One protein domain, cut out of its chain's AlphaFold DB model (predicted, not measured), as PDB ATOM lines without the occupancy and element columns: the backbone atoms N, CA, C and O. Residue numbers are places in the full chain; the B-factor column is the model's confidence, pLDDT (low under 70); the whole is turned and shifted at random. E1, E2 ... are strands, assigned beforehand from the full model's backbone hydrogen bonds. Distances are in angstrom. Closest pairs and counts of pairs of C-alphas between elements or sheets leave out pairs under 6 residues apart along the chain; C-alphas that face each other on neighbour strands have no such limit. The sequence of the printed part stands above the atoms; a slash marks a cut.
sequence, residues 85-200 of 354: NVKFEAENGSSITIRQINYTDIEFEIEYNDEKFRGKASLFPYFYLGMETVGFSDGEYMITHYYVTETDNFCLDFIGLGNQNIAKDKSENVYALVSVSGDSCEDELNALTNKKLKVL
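Overview. This is residues 85 to 200 of the 354 residues of an uncharacterized protein of Flavobacteriales bacterium (UniProt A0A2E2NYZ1). One strongly twisted antiparallel sheet folds over on itself into two walls with crossed strands: E1 to E4 make one, E6, E7 and E8 the other. The walls join where E6 bends onto E4, and across the open side residues 198 to 199 of the last stretch pair with E1, so the whole resembles an incompletely closed barrel; E5 pairs with the first part of E6. The printed part has 116 residues, with eight named strands, E1 to E8, and no named helix; the class is all strand, and the sheet is branched. It is compact, with a radius of gyration of the C-alphas of 13.6 A and spans of 40 by 33 by 29 A.

Along the chain. E1 holds residues 85 to 89, beginning at C-alpha 85, (74.896, -85.673, -33.769). E2 is residues 95 to 100, E3 residues 105 to 112, 22.5 A long, and E4 residues 115 to 122, 22.9 A. E5 is residues 132 to 136. E6, residues 139 to 151, is the longest strand, 31.0 A, and bends by 60 degrees at residue 148. E7 is residues 156 to 163, 21.5 A, and E8 residues 174 to 180, 20.2 A, ending at C-alpha 180, (77.510, -64.786, -41.530).

Arrangement. E1 to E4 form a meander, each strand the antiparallel neighbour of the one before, and E5 to E8 form another. In the hairpin of E1 and E2, N 86 and O 98 are 2.9 A apart, within hydrogen-bond range; so are N 97 and O 109 of E2 and E3, 2.8 A, and N 108 and O 119 of E3 and E4, 2.9 A. E4 and E6 are antiparallel, with N 122 and O 147 at 2.8 A. E6 has three neighbours: E4 and E5 lie on one side of it, beside residues 146 to 151 and 139 to 143, and E7 on the other side. N 134 and O 141 of E5 and E6 are 2.8 A apart, N 146 and O 159 of E6 and E7 2.8 A, and N 177 and O 160 of E7 and E8 2.8 A. E1, E5 and E8 are edge strands. The closest C-alphas of E1 and E8 are those of Phe 88 and Ala 176, 7.0 A apart. E1 and E6, among others, are apart.

Size, cuts and confidence. The two C-alphas farthest apart, those of Asp 169 and Ser 184, are 41.3 A apart. The printed part has no cut, and no link between named strands is long. Residues 181 to 200 hold no named element. The mean pLDDT of the printed part is 76.1; it is under 70 at residues 124 to 132, 164 to 174, 182, 186 to 198 and 200.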
ATOM      1  N   ASN A  85      74.417 -86.996 -34.144       87.00
ATOM      2  CA  ASN A  85      74.896 -85.673 -33.769       87.00
ATOM      3  C   ASN A  85      76.425 -85.695 -33.739       87.00
ATOM      4  O   ASN A  85      77.013 -86.439 -32.952       87.00
ATOM      5  N   VAL A  86      77.058 -84.856 -34.551       84.19
ATOM      6  CA  VAL A  86      78.507 -84.639 -34.531       84.19
ATOM      7  C   VAL A  86      78.774 -83.251 -33.974       84.19
ATOM      8  O   VAL A  86      78.308 -82.258 -34.528       84.19
ATOM      9  N   LYS A  87      79.510 -83.188 -32.860       88.50
ATOM     10  CA  LYS A  87      79.892 -81.933 -32.210       88.50
ATOM     11  C   LYS A  87      81.302 -81.525 -32.634       88.50
ATOM     12  O   LYS A  87      82.249 -82.299 -32.481       88.50
ATOM     13  N   PHE A  88      81.425 -80.293 -33.108       85.50
ATOM     14  CA  PHE A  88      82.685 -79.627 -33.401       85.50
ATOM     15  C   PHE A  88      82.894 -78.489 -32.405       85.50
ATOM     16  O   PHE A  88      81.970 -77.718 -32.155       85.50
ATOM     17  N   GLU A  89      84.095 -78.368 -31.844       84.44
ATOM     18  CA  GLU A  89      84.391 -77.388 -30.791       84.44
ATOM     19  C   GLU A  89      85.642 -76.560 -31.128       84.44
ATOM     20  O   GLU A  89      86.606 -77.059 -31.723       84.44
ATOM     21  N   ALA A  90      85.600 -75.272 -30.783       81.94
ATOM     22  CA  ALA A  90      86.715 -74.333 -30.851       81.94
ATOM     23  C   ALA A  90      87.426 -74.226 -29.495       81.94
ATOM     24  O   ALA A  90      86.859 -74.492 -28.441       81.94
ATOM     25  N   GLU A  91      88.664 -73.726 -29.507       80.44
ATOM     26  CA  GLU A  91      89.462 -73.520 -28.286       80.44
ATOM     27  C   GLU A  91      88.829 -72.537 -27.285       80.44
ATOM     28  O   GLU A  91      89.121 -72.594 -26.095       80.44
ATOM     29  N   ASN A  92      87.957 -71.638 -27.749       80.69
ATOM     30  CA  ASN A  92      87.229 -70.690 -26.902       80.69
ATOM     31  C   ASN A  92      85.940 -71.280 -26.293       80.69
ATOM     32  O   ASN A  92      85.167 -70.528 -25.705       80.69
ATOM     33  N   GLY A  93      85.686 -72.585 -26.454       84.25
ATOM     34  CA  GLY A  93      84.495 -73.274 -25.948       84.25
ATOM     35  C   GLY A  93      83.245 -73.109 -26.815       84.25
ATOM     36  O   GLY A  93      82.212 -73.700 -26.509       84.25
ATOM     37  N   SER A  94      83.314 -72.336 -27.903       86.44
ATOM     38  CA  SER A  94      82.221 -72.278 -28.872       86.44
ATOM     39  C   SER A  94      82.111 -73.604 -29.617       86.44
ATOM     40  O   SER A  94      83.124 -74.238 -29.919       86.44
ATOM     41  N   SER A  95      80.895 -74.027 -29.941       89.25
ATOM     42  CA  SER A  95      80.689 -75.307 -30.611       89.25
ATOM     43  C   SER A  95      79.548 -75.272 -31.614       89.25
ATOM     44  O   SER A  95      78.662 -74.428 -31.532       89.25
ATOM     45  N   ILE A  96      79.579 -76.198 -32.565       91.06
ATOM     46  CA  ILE A  96      78.455 -76.501 -33.442       91.06
ATOM     47  C   ILE A  96      78.192 -78.001 -33.392       91.06
ATOM     48  O   ILE A  96      79.100 -78.814 -33.557       91.06
ATOM     49  N   THR A  97      76.947 -78.373 -33.143       91.38
ATOM     50  CA  THR A  97      76.460 -79.740 -33.285       91.38
ATOM     51  C   THR A  97      75.690 -79.825 -34.585       91.38
ATOM     52  O   THR A  97      74.786 -79.028 -34.810       91.38
ATOM     53  N   ILE A  98      76.043 -80.779 -35.438       91.00
ATOM     54  CA  ILE A  98      75.413 -80.976 -36.742       91.00
ATOM     55  C   ILE A  98      74.829 -82.382 -36.794       91.00
ATOM     56  O   ILE A  98      75.474 -83.347 -36.378       91.00
ATOM     57  N   ARG A  99      73.607 -82.492 -37.315       91.00
ATOM     58  CA  ARG A  99      72.907 -83.752 -37.551       91.00
ATOM     59  C   ARG A  99      72.472 -83.814 -39.000       91.00
ATOM     60  O   ARG A  99      71.665 -82.997 -39.437       91.00
ATOM     61  N   GLN A 100      72.963 -84.799 -39.741       87.19
ATOM     62  CA  GLN A 100      72.476 -85.023 -41.097       87.19
ATOM     63  C   GLN A 100      71.084 -85.667 -41.047       87.19
ATOM     64  O   GLN A 100      70.916 -86.741 -40.460       87.19
ATOM     65  N   ILE A 101      70.092 -84.993 -41.637       85.94
ATOM     66  CA  ILE A 101      68.708 -85.484 -41.724       85.94
ATOM     67  C   ILE A 101      68.591 -86.435 -42.918       85.94
ATOM     68  O   ILE A 101      68.061 -87.537 -42.800       85.94
ATOM     69  N   ASN A 102      69.103 -85.987 -44.063       83.81
ATOM     70  CA  ASN A 102      69.111 -86.681 -45.346       83.81
ATOM     71  C   ASN A 102      70.331 -86.189 -46.169       83.81
ATOM     72  O   ASN A 102      71.177 -85.471 -45.634       83.81
ATOM     73  N   TYR A 103      70.469 -86.552 -47.448       74.94
ATOM     74  CA  TYR A 103      71.649 -86.140 -48.232       74.94
ATOM     75  C   TYR A 103      71.785 -84.626 -48.409       74.94
ATOM     76  O   TYR A 103      72.903 -84.115 -48.480       74.94
ATOM     77  N   THR A 104      70.669 -83.908 -48.503       82.25
ATOM     78  CA  THR A 104      70.659 -82.485 -48.849       82.25
ATOM     79  C   THR A 104      70.550 -81.581 -47.639       82.25
ATOM     80  O   THR A 104      70.944 -80.422 -47.741       82.25
ATOM     81  N   ASP A 105      70.054 -82.097 -46.516       87.88
ATOM     82  CA  ASP A 105      69.635 -81.294 -45.376       87.88
ATOM     83  C   ASP A 105      70.338 -81.707 -44.085       87.88
ATOM     84  O   ASP A 105      70.450 -82.888 -43.727       87.88
ATOM     85  N   ILE A 106      70.734 -80.684 -43.337       91.62
ATOM     86  CA  ILE A 106      71.295 -80.804 -41.999       91.62
ATOM     87  C   ILE A 106      70.473 -79.984 -41.008       91.62
ATOM     88  O   ILE A 106      69.935 -78.924 -41.329       91.62
ATOM     89  N   GLU A 107      70.423 -80.463 -39.774       94.69
ATOM     90  CA  GLU A 107      70.101 -79.667 -38.597       94.69
ATOM     91  C   GLU A 107      71.398 -79.225 -37.926       94.69
ATOM     92  O   GLU A 107      72.374 -79.981 -37.887       94.69
ATOM     93  N   PHE A 108      71.396 -78.019 -37.363       94.81
ATOM     94  CA  PHE A 108      72.523 -77.515 -36.593       94.81
ATOM     95  C   PHE A 108      72.083 -76.844 -35.288       94.81
ATOM     96  O   PHE A 108      71.002 -76.259 -35.188       94.81
ATOM     97  N   GLU A 109      72.961 -76.909 -34.292       95.56
ATOM     98  CA  GLU A 109      72.902 -76.151 -33.044       95.56
ATOM     99  C   GLU A 109      74.274 -75.509 -32.805       95.56
ATOM    100  O   GLU A 109      75.267 -76.224 -32.706       95.56
ATOM    101  N   ILE A 110      74.342 -74.181 -32.727       92.31
ATOM    102  CA  ILE A 110      75.564 -73.419 -32.443       92.31
ATOM    103  C   ILE A 110      75.487 -72.906 -31.007       92.31
ATOM    104  O   ILE A 110      74.504 -72.273 -30.636       92.31
ATOM    105  N   GLU A 111      76.529 -73.143 -30.217       91.75
ATOM    106  CA  GLU A 111      76.716 -72.561 -28.887       91.75
ATOM    107  C   GLU A 111      77.863 -71.543 -28.933       91.75
ATOM    108  O   GLU A 111      79.002 -71.891 -29.268       91.75
ATOM    109  N   TYR A 112      77.575 -70.285 -28.596       87.56
ATOM    110  CA  TYR A 112      78.537 -69.185 -28.649       87.56
ATOM    111  C   TYR A 112      78.226 -68.131 -27.579       87.56
ATOM    112  O   TYR A 112      77.113 -67.631 -27.531       87.56
ATOM    113  N   ASN A 113      79.202 -67.776 -26.731       86.25
ATOM    114  CA  ASN A 113      79.055 -66.772 -25.660       86.25
ATOM    115  C   ASN A 113      77.772 -66.931 -24.809       86.25
ATOM    116  O   ASN A 113      77.057 -65.964 -24.579       86.25
ATOM    117  N   ASP A 114      77.484 -68.155 -24.352       87.69
ATOM    118  CA  ASP A 114      76.264 -68.536 -23.609       87.69
ATOM    119  C   ASP A 114      74.942 -68.443 -24.400       87.69
ATOM    120  O   ASP A 114      73.884 -68.823 -23.891       87.69
ATOM    121  N   GLU A 115      74.991 -68.016 -25.659       89.56
ATOM    122  CA  GLU A 115      73.864 -68.039 -26.580       89.56
ATOM    123  C   GLU A 115      73.819 -69.358 -27.350       89.56
ATOM    124  O   GLU A 115      74.836 -70.024 -27.585       89.56
ATOM    125  N   LYS A 116      72.601 -69.752 -27.727       93.81
ATOM    126  CA  LYS A 116      72.351 -70.946 -28.527       93.81
ATOM    127  C   LYS A 116      71.501 -70.584 -29.725       93.81
ATOM    128  O   LYS A 116      70.421 -70.029 -29.547       93.81
ATOM    129  N   PHE A 117      71.973 -70.970 -30.900       93.31
ATOM    130  CA  PHE A 117      71.262 -70.813 -32.160       93.31
ATOM    131  C   PHE A 117      70.944 -72.182 -32.727       93.31
ATOM    132  O   PHE A 117      71.762 -73.102 -32.648       93.31
ATOM    133  N   ARG A 118      69.761 -72.331 -33.304       95.62
ATOM    134  CA  ARG A 118      69.308 -73.582 -33.909       95.62
ATOM    135  C   ARG A 118      68.750 -73.318 -35.284       95.62
ATOM    136  O   ARG A 118      68.133 -72.284 -35.541       95.62
ATOM    137  N   GLY A 119      68.924 -74.289 -36.161       95.31
ATOM    138  CA  GLY A 119      68.399 -74.158 -37.500       95.31
ATOM    139  C   GLY A 119      68.522 -75.400 -38.353       95.31
ATOM    140  O   GLY A 119      68.947 -76.470 -37.909       95.31
ATOM    141  N   LYS A 120      68.127 -75.213 -39.606       94.25
ATOM    142  CA  LYS A 120      68.312 -76.149 -40.702       94.25
ATOM    143  C   LYS A 120      69.069 -75.458 -41.816       94.25
ATOM    144  O   LYS A 120      68.892 -74.261 -42.056       94.25
ATOM    145  N   ALA A 121      69.895 -76.226 -42.501       91.50
ATOM    146  CA  ALA A 121      70.573 -75.779 -43.698       91.50
ATOM    147  C   ALA A 121      70.471 -76.854 -44.778       91.50
ATOM    148  O   ALA A 121      70.407 -78.046 -44.476       91.50
ATOM    149  N   SER A 122      70.438 -76.428 -46.035       88.75
ATOM    150  CA  SER A 122      70.284 -77.308 -47.184       88.75
ATOM    151  C   SER A 122      71.276 -76.955 -48.287       88.75
ATOM    152  O   SER A 122      71.638 -75.795 -48.478       88.75
ATOM    153  N   LEU A 123      71.703 -77.948 -49.065       79.00
ATOM    154  CA  LEU A 123      72.439 -77.720 -50.322       79.00
ATOM    155  C   LEU A 123      71.581 -76.957 -51.362       79.00
ATOM    156  O   LEU A 123      72.081 -76.445 -52.367       79.00
ATOM    157  N   PHE A 124      70.271 -76.895 -51.123       68.69
ATOM    158  CA  PHE A 124      69.248 -76.211 -51.906       68.69
ATOM    159  C   PHE A 124      68.899 -74.850 -51.248       68.69
ATOM    160  O   PHE A 124      68.908 -74.792 -50.021       68.69
ATOM    161  N   PRO A 125      68.608 -73.729 -51.961       53.53
ATOM    162  CA  PRO A 125      68.055 -73.590 -53.319       53.53
ATOM    163  C   PRO A 125      69.040 -73.260 -54.446       53.53
ATOM    164  O   PRO A 125      68.637 -73.173 -55.605       53.53
ATOM    165  N   TYR A 126      70.322 -73.060 -54.147       55.47
ATOM    166  CA  TYR A 126      71.268 -72.537 -55.141       55.47
ATOM    167  C   TYR A 126      71.938 -73.603 -56.013       55.47
ATOM    168  O   TYR A 126      72.693 -73.242 -56.912       55.47
ATOM    169  N   PHE A 127      71.642 -74.890 -55.777       51.28
ATOM    170  CA  PHE A 127      72.149 -76.051 -56.526       51.28
ATOM    171  C   PHE A 127      73.626 -75.899 -56.927       51.28
ATOM    172  O   PHE A 127      74.029 -76.171 -58.059       51.28
ATOM    173  N   TYR A 128      74.438 -75.414 -55.988       53.09
ATOM    174  CA  TYR A 128      75.873 -75.297 -56.167       53.09
ATOM    175  C   TYR A 128      76.501 -76.569 -55.606       53.09
ATOM    176  O   TYR A 128      76.897 -76.633 -54.450       53.09
ATOM    177  N   LEU A 129      76.575 -77.604 -56.446       54.12
ATOM    178  CA  LEU A 129      77.377 -78.810 -56.180       54.12
ATOM    179  C   LEU A 129      78.882 -78.545 -56.342       54.12
ATOM    180  O   LEU A 129      79.683 -79.479 -56.362       54.12
ATOM    181  N   GLY A 130      79.277 -77.281 -56.508       50.44
ATOM    182  CA  GLY A 130      80.672 -76.904 -56.456       50.44
ATOM    183  C   GLY A 130      81.147 -77.041 -55.021       50.44
ATOM    184  O   GLY A 130      80.708 -76.319 -54.132       50.44
ATOM    185  N   MET A 131      82.047 -77.986 -54.794       61.03
ATOM    186  CA  MET A 131      82.930 -77.885 -53.647       61.03
ATOM    187  C   MET A 131      83.774 -76.628 -53.859       61.03
ATOM    188  O   MET A 131      84.420 -76.491 -54.902       61.03
ATOM    189  N   GLU A 132      83.756 -75.704 -52.908       69.50
ATOM    190  CA  GLU A 132      84.648 -74.551 -52.966       69.50
ATOM    191  C   GLU A 132      85.959 -74.895 -52.280       69.50
ATOM    192  O   GLU A 132      85.991 -75.558 -51.242       69.50
ATOM    193  N   THR A 133      87.057 -74.440 -52.875       70.25
ATOM    194  CA  THR A 133      88.361 -74.519 -52.237       70.25
ATOM    195  C   THR A 133      88.544 -73.299 -51.346       70.25
ATOM    196  O   THR A 133      88.677 -72.181 -51.842       70.25
ATOM    197  N   VAL A 134      88.574 -73.504 -50.033       72.06
ATOM    198  CA  VAL A 134      88.873 -72.451 -49.058       72.06
ATOM    199  C   VAL A 134      90.316 -72.603 -48.589       72.06
ATOM    200  O   VAL A 134      90.725 -73.661 -48.109       72.06
ATOM    201  N   GLY A 135      91.107 -71.543 -48.760       72.50
ATOM    202  CA  GLY A 135      92.490 -71.485 -48.298       72.50
ATOM    203  C   GLY A 135      92.571 -71.063 -46.832       72.50
ATOM    204  O   GLY A 135      92.132 -69.972 -46.476       72.50
ATOM    205  N   PHE A 136      93.185 -71.894 -45.996       71.25
ATOM    206  CA  PHE A 136      93.601 -71.553 -44.637       71.25
ATOM    207  C   PHE A 136      95.132 -71.498 -44.563       71.25
ATOM    208  O   PHE A 136      95.843 -71.887 -45.490       71.25
ATOM    209  N   SER A 137      95.671 -71.042 -43.429       75.12
ATOM    210  CA  SER A 137      97.122 -70.926 -43.213       75.12
ATOM    211  C   SER A 137      97.899 -72.241 -43.371       75.12
ATOM    212  O   SER A 137      99.113 -72.212 -43.548       75.12
ATOM    213  N   ASP A 138      97.225 -73.386 -43.270       72.44
ATOM    214  CA  ASP A 138      97.813 -74.726 -43.319       72.44
ATOM    215  C   ASP A 138      97.391 -75.555 -44.546       72.44
ATOM    216  O   ASP A 138      97.737 -76.737 -44.628       72.44
ATOM    217  N   GLY A 139      96.687 -74.955 -45.513       74.94
ATOM    218  CA  GLY A 139      96.378 -75.594 -46.791       74.94
ATOM    219  C   GLY A 139      95.061 -75.154 -47.421       74.94
ATOM    220  O   GLY A 139      94.363 -74.276 -46.926       74.94
ATOM    221  N   GLU A 140      94.732 -75.799 -48.533       73.12
ATOM    222  CA  GLU A 140      93.467 -75.648 -49.245       73.12
ATOM    223  C   GLU A 140      92.511 -76.790 -48.887       73.12
ATOM    224  O   GLU A 140      92.921 -77.949 -48.763       73.12
ATOM    225  N   TYR A 141      91.235 -76.452 -48.711       72.50
ATOM    226  CA  TYR A 141      90.209 -77.359 -48.210       72.50
ATOM    227  C   TYR A 141      89.018 -77.339 -49.137       72.50
ATOM    228  O   TYR A 141      88.550 -76.271 -49.513       72.50
ATOM    229  N   MET A 142      88.504 -78.518 -49.456       75.06
ATOM    230  CA  MET A 142      87.271 -78.642 -50.216       75.06
ATOM    231  C   MET A 142      86.098 -78.601 -49.240       75.06
ATOM    232  O   MET A 142      86.023 -79.442 -48.339       75.06
ATOM    233  N   ILE A 143      85.225 -77.609 -49.404       78.88
ATOM    234  CA  ILE A 143      84.076 -77.357 -48.534       78.88
ATOM    235  C   ILE A 143      82.782 -77.492 -49.334       78.88
ATOM    236  O   ILE A 143      82.631 -76.927 -50.417       78.88
ATOM    237  N   THR A 144      81.838 -78.233 -48.768       83.38
ATOM    238  CA  THR A 144      80.446 -78.315 -49.198       83.38
ATOM    239  C   THR A 144      79.615 -77.317 -48.399       83.38
ATOM    240  O   THR A 144      79.572 -77.393 -47.172       83.38
ATOM    241  N   HIS A 145      78.940 -76.396 -49.083       85.69
ATOM    242  CA  HIS A 145      78.128 -75.352 -48.456       85.69
ATOM    243  C   HIS A 145      76.656 -75.760 -48.320       85.69
ATOM    244  O   HIS A 145      75.979 -75.995 -49.318       85.69
ATOM    245  N   TYR A 146      76.155 -75.777 -47.084       87.06
ATOM    246  CA  TYR A 146      74.739 -75.893 -46.742       87.06
ATOM    247  C   TYR A 146      74.202 -74.504 -46.397       87.06
ATOM    248  O   TYR A 146      74.612 -73.908 -45.405       87.06
ATOM    249  N   TYR A 147      73.281 -73.983 -47.195       88.75
ATOM    250  CA  TYR A 147      72.671 -72.671 -47.002       88.75
ATOM    251  C   TYR A 147      71.573 -72.744 -45.951       88.75
ATOM    252  O   TYR A 147      70.734 -73.642 -45.990       88.75
ATOM    253  N   VAL A 148      71.566 -71.806 -45.009       90.81
ATOM    254  CA  VAL A 148      70.595 -71.788 -43.913       90.81
ATOM    255  C   VAL A 148      69.193 -71.524 -44.465       90.81
ATOM    256  O   VAL A 148      68.952 -70.536 -45.155       90.81
ATOM    257  N   THR A 149      68.261 -72.433 -44.175       90.00
ATOM    258  CA  THR A 149      66.860 -72.371 -44.626       90.00
ATOM    259  C   THR A 149      65.906 -71.992 -43.500       90.00
ATOM    260  O   THR A 149      64.894 -71.337 -43.738       90.00
ATOM    261  N   GLU A 150      66.235 -72.370 -42.265       91.94
ATOM    262  CA  GLU A 150      65.484 -72.041 -41.055       91.94
ATOM    263  C   GLU A 150      66.481 -71.729 -39.940       91.94
ATOM    264  O   GLU A 150      67.387 -72.522 -39.700       91.94
ATOM    265  N   THR A 151      66.333 -70.610 -39.234       91.69
ATOM    266  CA  THR A 151      67.160 -70.308 -38.057       91.69
ATOM    267  C   THR A 151      66.507 -69.254 -37.166       91.69
ATOM    268  O   THR A 151      65.710 -68.437 -37.630       91.69
ATOM    269  N   ASP A 152      66.842 -69.280 -35.879       90.62
ATOM    270  CA  ASP A 152      66.558 -68.210 -34.920       90.62
ATOM    271  C   ASP A 152      67.552 -67.033 -34.998       90.62
ATOM    272  O   ASP A 152      67.290 -65.987 -34.403       90.62
ATOM    273  N   ASN A 153      68.640 -67.156 -35.770       86.56
ATOM    274  CA  ASN A 153      69.635 -66.106 -35.980       86.56
ATOM    275  C   ASN A 153      69.694 -65.661 -37.449       86.56
ATOM    276  O   ASN A 153      70.244 -66.346 -38.307       86.56
ATOM    277  N   PHE A 154      69.181 -64.465 -37.737       85.69
ATOM    278  CA  PHE A 154      69.111 -63.927 -39.100       85.69
ATOM    279  C   PHE A 154      70.473 -63.579 -39.727       85.69
ATOM    280  O   PHE A 154      70.510 -63.245 -40.907       85.69
ATOM    281  N   CYS A 155      71.565 -63.626 -38.960       86.75
ATOM    282  CA  CYS A 155      72.910 -63.357 -39.454       86.75
ATOM    283  C   CYS A 155      73.573 -64.582 -40.094       86.75
ATOM    284  O   CYS A 155      74.602 -64.421 -40.741       86.75
ATOM    285  N   LEU A 156      73.055 -65.800 -39.896       87.19
ATOM    286  CA  LEU A 156      73.671 -67.022 -40.422       87.19
ATOM    287  C   LEU A 156      73.330 -67.236 -41.904       87.19
ATOM    288  O   LEU A 156      72.160 -67.353 -42.263       87.19
ATOM    289  N   ASP A 157      74.362 -67.377 -42.739       86.06
ATOM    290  CA  ASP A 157      74.206 -67.599 -44.183       86.06
ATOM    291  C   ASP A 157      74.307 -69.069 -44.568       86.06
ATOM    292  O   ASP A 157      73.437 -69.623 -45.243       86.06
ATOM    293  N   PHE A 158      75.422 -69.697 -44.191       88.25
ATOM    294  CA  PHE A 158      75.718 -71.069 -44.564       88.25
ATOM    295  C   PHE A 158      76.609 -71.767 -43.538       88.25
ATOM    296  O   PHE A 158      77.386 -71.147 -42.806       88.25
ATOM    297  N   ILE A 159      76.512 -73.092 -43.549       87.44
ATOM    298  CA  ILE A 159      77.370 -74.032 -42.841       87.44
ATOM    299  C   ILE A 159      78.187 -74.790 -43.889       87.44
ATOM    300  O   ILE A 159      77.643 -75.508 -44.724       87.44
ATOM    301  N   GLY A 160      79.502 -74.616 -43.879       86.44
ATOM    302  CA  GLY A 160      80.432 -75.365 -44.710       86.44
ATOM    303  C   GLY A 160      80.901 -76.634 -44.005       86.44
ATOM    304  O   GLY A 160      81.348 -76.561 -42.866       86.44
ATOM    305  N   LEU A 161      80.848 -77.784 -44.669       84.88
ATOM    306  CA  LEU A 161      81.449 -79.034 -44.203       84.88
ATOM    307  C   LEU A 161      82.580 -79.435 -45.140       84.88
ATOM    308  O   LEU A 161      82.387 -79.477 -46.350       84.88
ATOM    309  N   GLY A 162      83.762 -79.723 -44.604       79.06
ATOM    310  CA  GLY A 162      84.913 -80.069 -45.432       79.06
ATOM    311  C   GLY A 162      85.876 -81.042 -44.771       79.06
ATOM    312  O   GLY A 162      85.868 -81.236 -43.556       79.06
ATOM    313  N   ASN A 163      86.743 -81.629 -45.595       70.25
ATOM    314  CA  ASN A 163      87.854 -82.478 -45.165       70.25
ATOM    315  C   ASN A 163      89.151 -81.994 -45.834       70.25
ATOM    316  O   ASN A 163      89.150 -81.532 -46.979       70.25
ATOM    317  N   GLN A 164      90.269 -82.092 -45.120       58.53
ATOM    318  CA  GLN A 164      91.597 -81.787 -45.642       58.53
ATOM    319  C   GLN A 164      92.024 -82.899 -46.605       58.53
ATOM    320  O   GLN A 164      92.509 -83.933 -46.165       58.53
ATOM    321  N   ASN A 165      91.821 -82.728 -47.915       51.25
ATOM    322  CA  ASN A 165      92.121 -83.810 -48.861       51.25
ATOM    323  C   ASN A 165      92.745 -83.358 -50.190       51.25
ATOM    324  O   ASN A 165      92.353 -83.803 -51.263       51.25
ATOM    325  N   ILE A 166      93.761 -82.490 -50.118       47.81
ATOM    326  CA  ILE A 166      94.644 -82.210 -51.271       47.81
ATOM    327  C   ILE A 166      96.105 -82.644 -51.001       47.81
ATOM    328  O   ILE A 166      96.867 -82.871 -51.939       47.81
ATOM    329  N   ALA A 167      96.507 -82.875 -49.744       38.53
ATOM    330  CA  ALA A 167      97.856 -83.338 -49.402       38.53
ATOM    331  C   ALA A 167      97.846 -84.814 -48.962       38.53
ATOM    332  O   ALA A 167      97.268 -85.151 -47.935       38.53
ATOM    333  N   LYS A 168      98.524 -85.675 -49.734       41.38
ATOM    334  CA  LYS A 168      98.485 -87.152 -49.678       41.38
ATOM    335  C   LYS A 168      98.811 -87.837 -48.336       41.38
ATOM    336  O   LYS A 168      98.588 -89.034 -48.247       41.38
ATOM    337  N   ASP A 169      99.279 -87.123 -47.312       45.19
ATOM    338  CA  ASP A 169      99.866 -87.739 -46.106       45.19
ATOM    339  C   ASP A 169      99.309 -87.211 -44.769       45.19
ATOM    340  O   ASP A 169      99.900 -87.449 -43.715       45.19
ATOM    341  N   LYS A 170      98.193 -86.468 -44.767       42.72
ATOM    342  CA  LYS A 170      97.562 -85.992 -43.523       42.72
ATOM    343  C   LYS A 170      96.058 -86.196 -43.567       42.72
ATOM    344  O   LYS A 170      95.316 -85.315 -43.988       42.72
ATOM    345  N   SER A 171      95.624 -87.358 -43.104       49.41
ATOM    346  CA  SER A 171      94.252 -87.536 -42.656       49.41
ATOM    347  C   SER A 171      93.961 -86.647 -41.443       49.41
ATOM    348  O   SER A 171      94.866 -86.147 -40.777       49.41
ATOM    349  N   GLU A 172      92.676 -86.557 -41.117       55.72
ATOM    350  CA  GLU A 172      92.173 -86.540 -39.732       55.72
ATOM    351  C   GLU A 172      91.516 -85.274 -39.219       55.72
ATOM    352  O   GLU A 172      91.511 -85.057 -38.015       55.72
ATOM    353  N   ASN A 173      90.842 -84.485 -40.045       63.69
ATOM    354  CA  ASN A 173      89.849 -83.607 -39.443       63.69
ATOM    355  C   ASN A 173      88.758 -83.243 -40.457       63.69
ATOM    356  O   ASN A 173      89.022 -82.635 -41.494       63.69
ATOM    357  N   VAL A 174      87.526 -83.611 -40.122       67.88
ATOM    358  CA  VAL A 174      86.340 -82.958 -40.674       67.88
ATOM    359  C   VAL A 174      86.204 -81.625 -39.952       67.88
ATOM    360  O   VAL A 174      86.364 -81.569 -38.731       67.88
ATOM    361  N   TYR A 175      85.922 -80.563 -40.695       75.00
ATOM    362  CA  TYR A 175      85.715 -79.236 -40.130       75.00
ATOM    363  C   TYR A 175      84.349 -78.713 -40.520       75.00
ATOM    364  O   TYR A 175      83.873 -78.952 -41.632       75.00
ATOM    365  N   ALA A 176      83.777 -77.944 -39.606       81.56
ATOM    366  CA  ALA A 176      82.650 -77.082 -39.880       81.56
ATOM    367  C   ALA A 176      83.144 -75.635 -40.014       81.56
ATOM    368  O   ALA A 176      83.957 -75.171 -39.210       81.56
ATOM    369  N   LEU A 177      82.648 -74.943 -41.031       82.81
ATOM    370  CA  LEU A 177      82.790 -73.512 -41.257       82.81
ATOM    371  C   LEU A 177      81.411 -72.881 -41.071       82.81
ATOM    372  O   LEU A 177      80.430 -73.383 -41.606       82.81
ATOM    373  N   VAL A 178      81.327 -71.775 -40.340       83.31
ATOM    374  CA  VAL A 178      80.088 -71.000 -40.204       83.31
ATOM    375  C   VAL A 178      80.303 -69.657 -40.881       83.31
ATOM    376  O   VAL A 178      81.289 -68.984 -40.586       83.31
ATOM    377  N   SER A 179      79.403 -69.268 -41.780       83.62
ATOM    378  CA  SER A 179      79.431 -67.953 -42.424       83.62
ATOM    379  C   SER A 179      78.255 -67.098 -41.991       83.62
ATOM    380  O   SER A 179      77.148 -67.606 -41.800       83.62
ATOM    381  N   VAL A 180      78.506 -65.796 -41.880       82.62
ATOM    382  CA  VAL A 180      77.510 -64.786 -41.530       82.62
ATOM    383  C   VAL A 180      77.482 -63.651 -42.548       82.62
ATOM    384  O   VAL A 180      78.543 -63.251 -43.030       82.62
ATOM    385  N   SER A 181      76.295 -63.113 -42.847       79.12
ATOM    386  CA  SER A 181      76.149 -61.881 -43.636       79.12
ATOM    387  C   SER A 181      75.669 -60.710 -42.791       79.12
ATOM    388  O   SER A 181      74.903 -60.855 -41.841       79.12
ATOM    389  N   GLY A 182      76.081 -59.514 -43.217       69.56
ATOM    390  CA  GLY A 182      75.550 -58.238 -42.752       69.56
ATOM    391  C   GLY A 182      76.533 -57.460 -41.885       69.56
ATOM    392  O   GLY A 182      77.034 -57.968 -40.888       69.56
ATOM    393  N   ASP A 183      76.741 -56.187 -42.225       70.12
ATOM    394  CA  ASP A 183      77.644 -55.274 -41.505       70.12
ATOM    395  C   ASP A 183      77.279 -55.132 -40.012       70.12
ATOM    396  O   ASP A 183      78.125 -54.837 -39.177       70.12
ATOM    397  N   SER A 184      76.008 -55.352 -39.651       71.56
ATOM    398  CA  SER A 184      75.536 -55.323 -38.258       71.56
ATOM    399  C   SER A 184      75.774 -56.622 -37.486       71.56
ATOM    400  O   SER A 184      75.560 -56.647 -36.279       71.56
ATOM    401  N   CYS A 185      76.159 -57.697 -38.174       70.06
ATOM    402  CA  CYS A 185      76.383 -59.028 -37.613       70.06
ATOM    403  C   CYS A 185      77.876 -59.313 -37.356       70.06
ATOM    404  O   CYS A 185      78.222 -60.357 -36.799       70.06
ATOM    405  N   GLU A 186      78.759 -58.384 -37.749       59.19
ATOM    406  CA  GLU A 186      80.214 -58.543 -37.677       59.19
ATOM    407  C   GLU A 186      80.759 -58.679 -36.245       59.19
ATOM    408  O   GLU A 186      81.830 -59.249 -36.060       59.19
ATOM    409  N   ASP A 187      80.056 -58.219 -35.212       63.28
ATOM    410  CA  ASP A 187      80.594 -58.273 -33.845       63.28
ATOM    411  C   ASP A 187      80.198 -59.551 -33.084       63.28
ATOM    412  O   ASP A 187      80.953 -60.021 -32.230       63.28
ATOM    413  N   GLU A 188      79.046 -60.153 -33.400       61.94
ATOM    414  CA  GLU A 188      78.513 -61.279 -32.625       61.94
ATOM    415  C   GLU A 188      79.102 -62.623 -33.075       61.94
ATOM    416  O   GLU A 188      79.582 -63.366 -32.232       61.94
ATOM    417  N   LEU A 189      79.184 -62.938 -34.373       62.44
ATOM    418  CA  LEU A 189      79.543 -64.294 -34.839       62.44
ATOM    419  C   LEU A 189      80.876 -64.406 -35.599       62.44
ATOM    420  O   LEU A 189      81.352 -65.523 -35.825       62.44
ATOM    421  N   ASN A 190      81.550 -63.293 -35.916       62.41
ATOM    422  CA  ASN A 190      82.839 -63.315 -36.632       62.41
ATOM    423  C   ASN A 190      83.942 -64.101 -35.907       62.41
ATOM    424  O   ASN A 190      84.911 -64.537 -36.527       62.41
ATOM    425  N   ALA A 191      83.815 -64.311 -34.594       61.22
ATOM    426  CA  ALA A 191      84.752 -65.138 -33.845       61.22
ATOM    427  C   ALA A 191      84.636 -66.640 -34.163       61.22
ATOM    428  O   ALA A 191      85.580 -67.373 -33.849       61.22
ATOM    429  N   LEU A 192      83.521 -67.087 -34.751       59.84
ATOM    430  CA  LEU A 192      83.307 -68.438 -35.284       59.84
ATOM    431  C   LEU A 192      83.615 -68.520 -36.783       59.84
ATOM    432  O   LEU A 192      84.074 -69.559 -37.264       59.84
ATOM    433  N   THR A 193      83.401 -67.428 -37.514       58.69
ATOM    434  CA  THR A 193      83.674 -67.347 -38.948       58.69
ATOM    435  C   THR A 193      85.155 -67.584 -39.234       58.69
ATOM    436  O   THR A 193      86.039 -67.036 -38.577       58.69
ATOM    437  N   ASN A 194      85.444 -68.446 -40.211       54.59
ATOM    438  CA  ASN A 194      86.802 -68.847 -40.607       54.59
ATOM    439  C   ASN A 194      87.625 -69.573 -39.529       54.59
ATOM    440  O   ASN A 194      88.838 -69.733 -39.697       54.59
ATOM    441  N   LYS A 195      87.000 -70.053 -38.444       61.22
ATOM    442  CA  LYS A 195      87.680 -70.925 -37.483       61.22
ATOM    443  C   LYS A 195      87.405 -72.391 -37.752       61.22
ATOM    444  O   LYS A 195      86.294 -72.839 -37.988       61.22
ATOM    445  N   LYS A 196      88.495 -73.135 -37.667       61.62
ATOM    446  CA  LYS A 196      88.601 -74.567 -37.874       61.62
ATOM    447  C   LYS A 196      88.139 -75.301 -36.610       61.62
ATOM    448  O   LYS A 196      88.873 -75.320 -35.623       61.62
ATOM    449  N   LEU A 197      86.935 -75.875 -36.621       62.16
ATOM    450  CA  LEU A 197      86.380 -76.614 -35.477       62.16
ATOM    451  C   LEU A 197      86.757 -78.102 -35.548       62.16
ATOM    452  O   LEU A 197      86.648 -78.703 -36.616       62.16
ATOM    453  N   LYS A 198      87.202 -78.698 -34.433       66.94
ATOM    454  CA  LYS A 198      87.641 -80.109 -34.381       66.94
ATOM    455  C   LYS A 198      86.563 -81.013 -33.787       66.94
ATOM    456  O   LYS A 198      85.855 -80.609 -32.868       66.94
ATOM    457  N   VAL A 199      86.478 -82.243 -34.287       71.69
ATOM    458  CA  VAL A 199      85.555 -83.276 -33.792       71.69
ATOM    459  C   VAL A 199      86.003 -83.782 -32.414       71.69
ATOM    460  O   VAL A 199      87.166 -84.139 -32.233       71.69
ATOM    461  N   LEU A 200      85.076 -83.868 -31.454       53.97
ATOM    462  CA  LEU A 200      85.286 -84.549 -30.167       53.97
ATOM    463  C   LEU A 200      84.625 -85.935 -30.199       53.97
ATOM    464  O   LEU A 200      83.401 -86.040 -30.219       53.97
TER     465      LEU A 200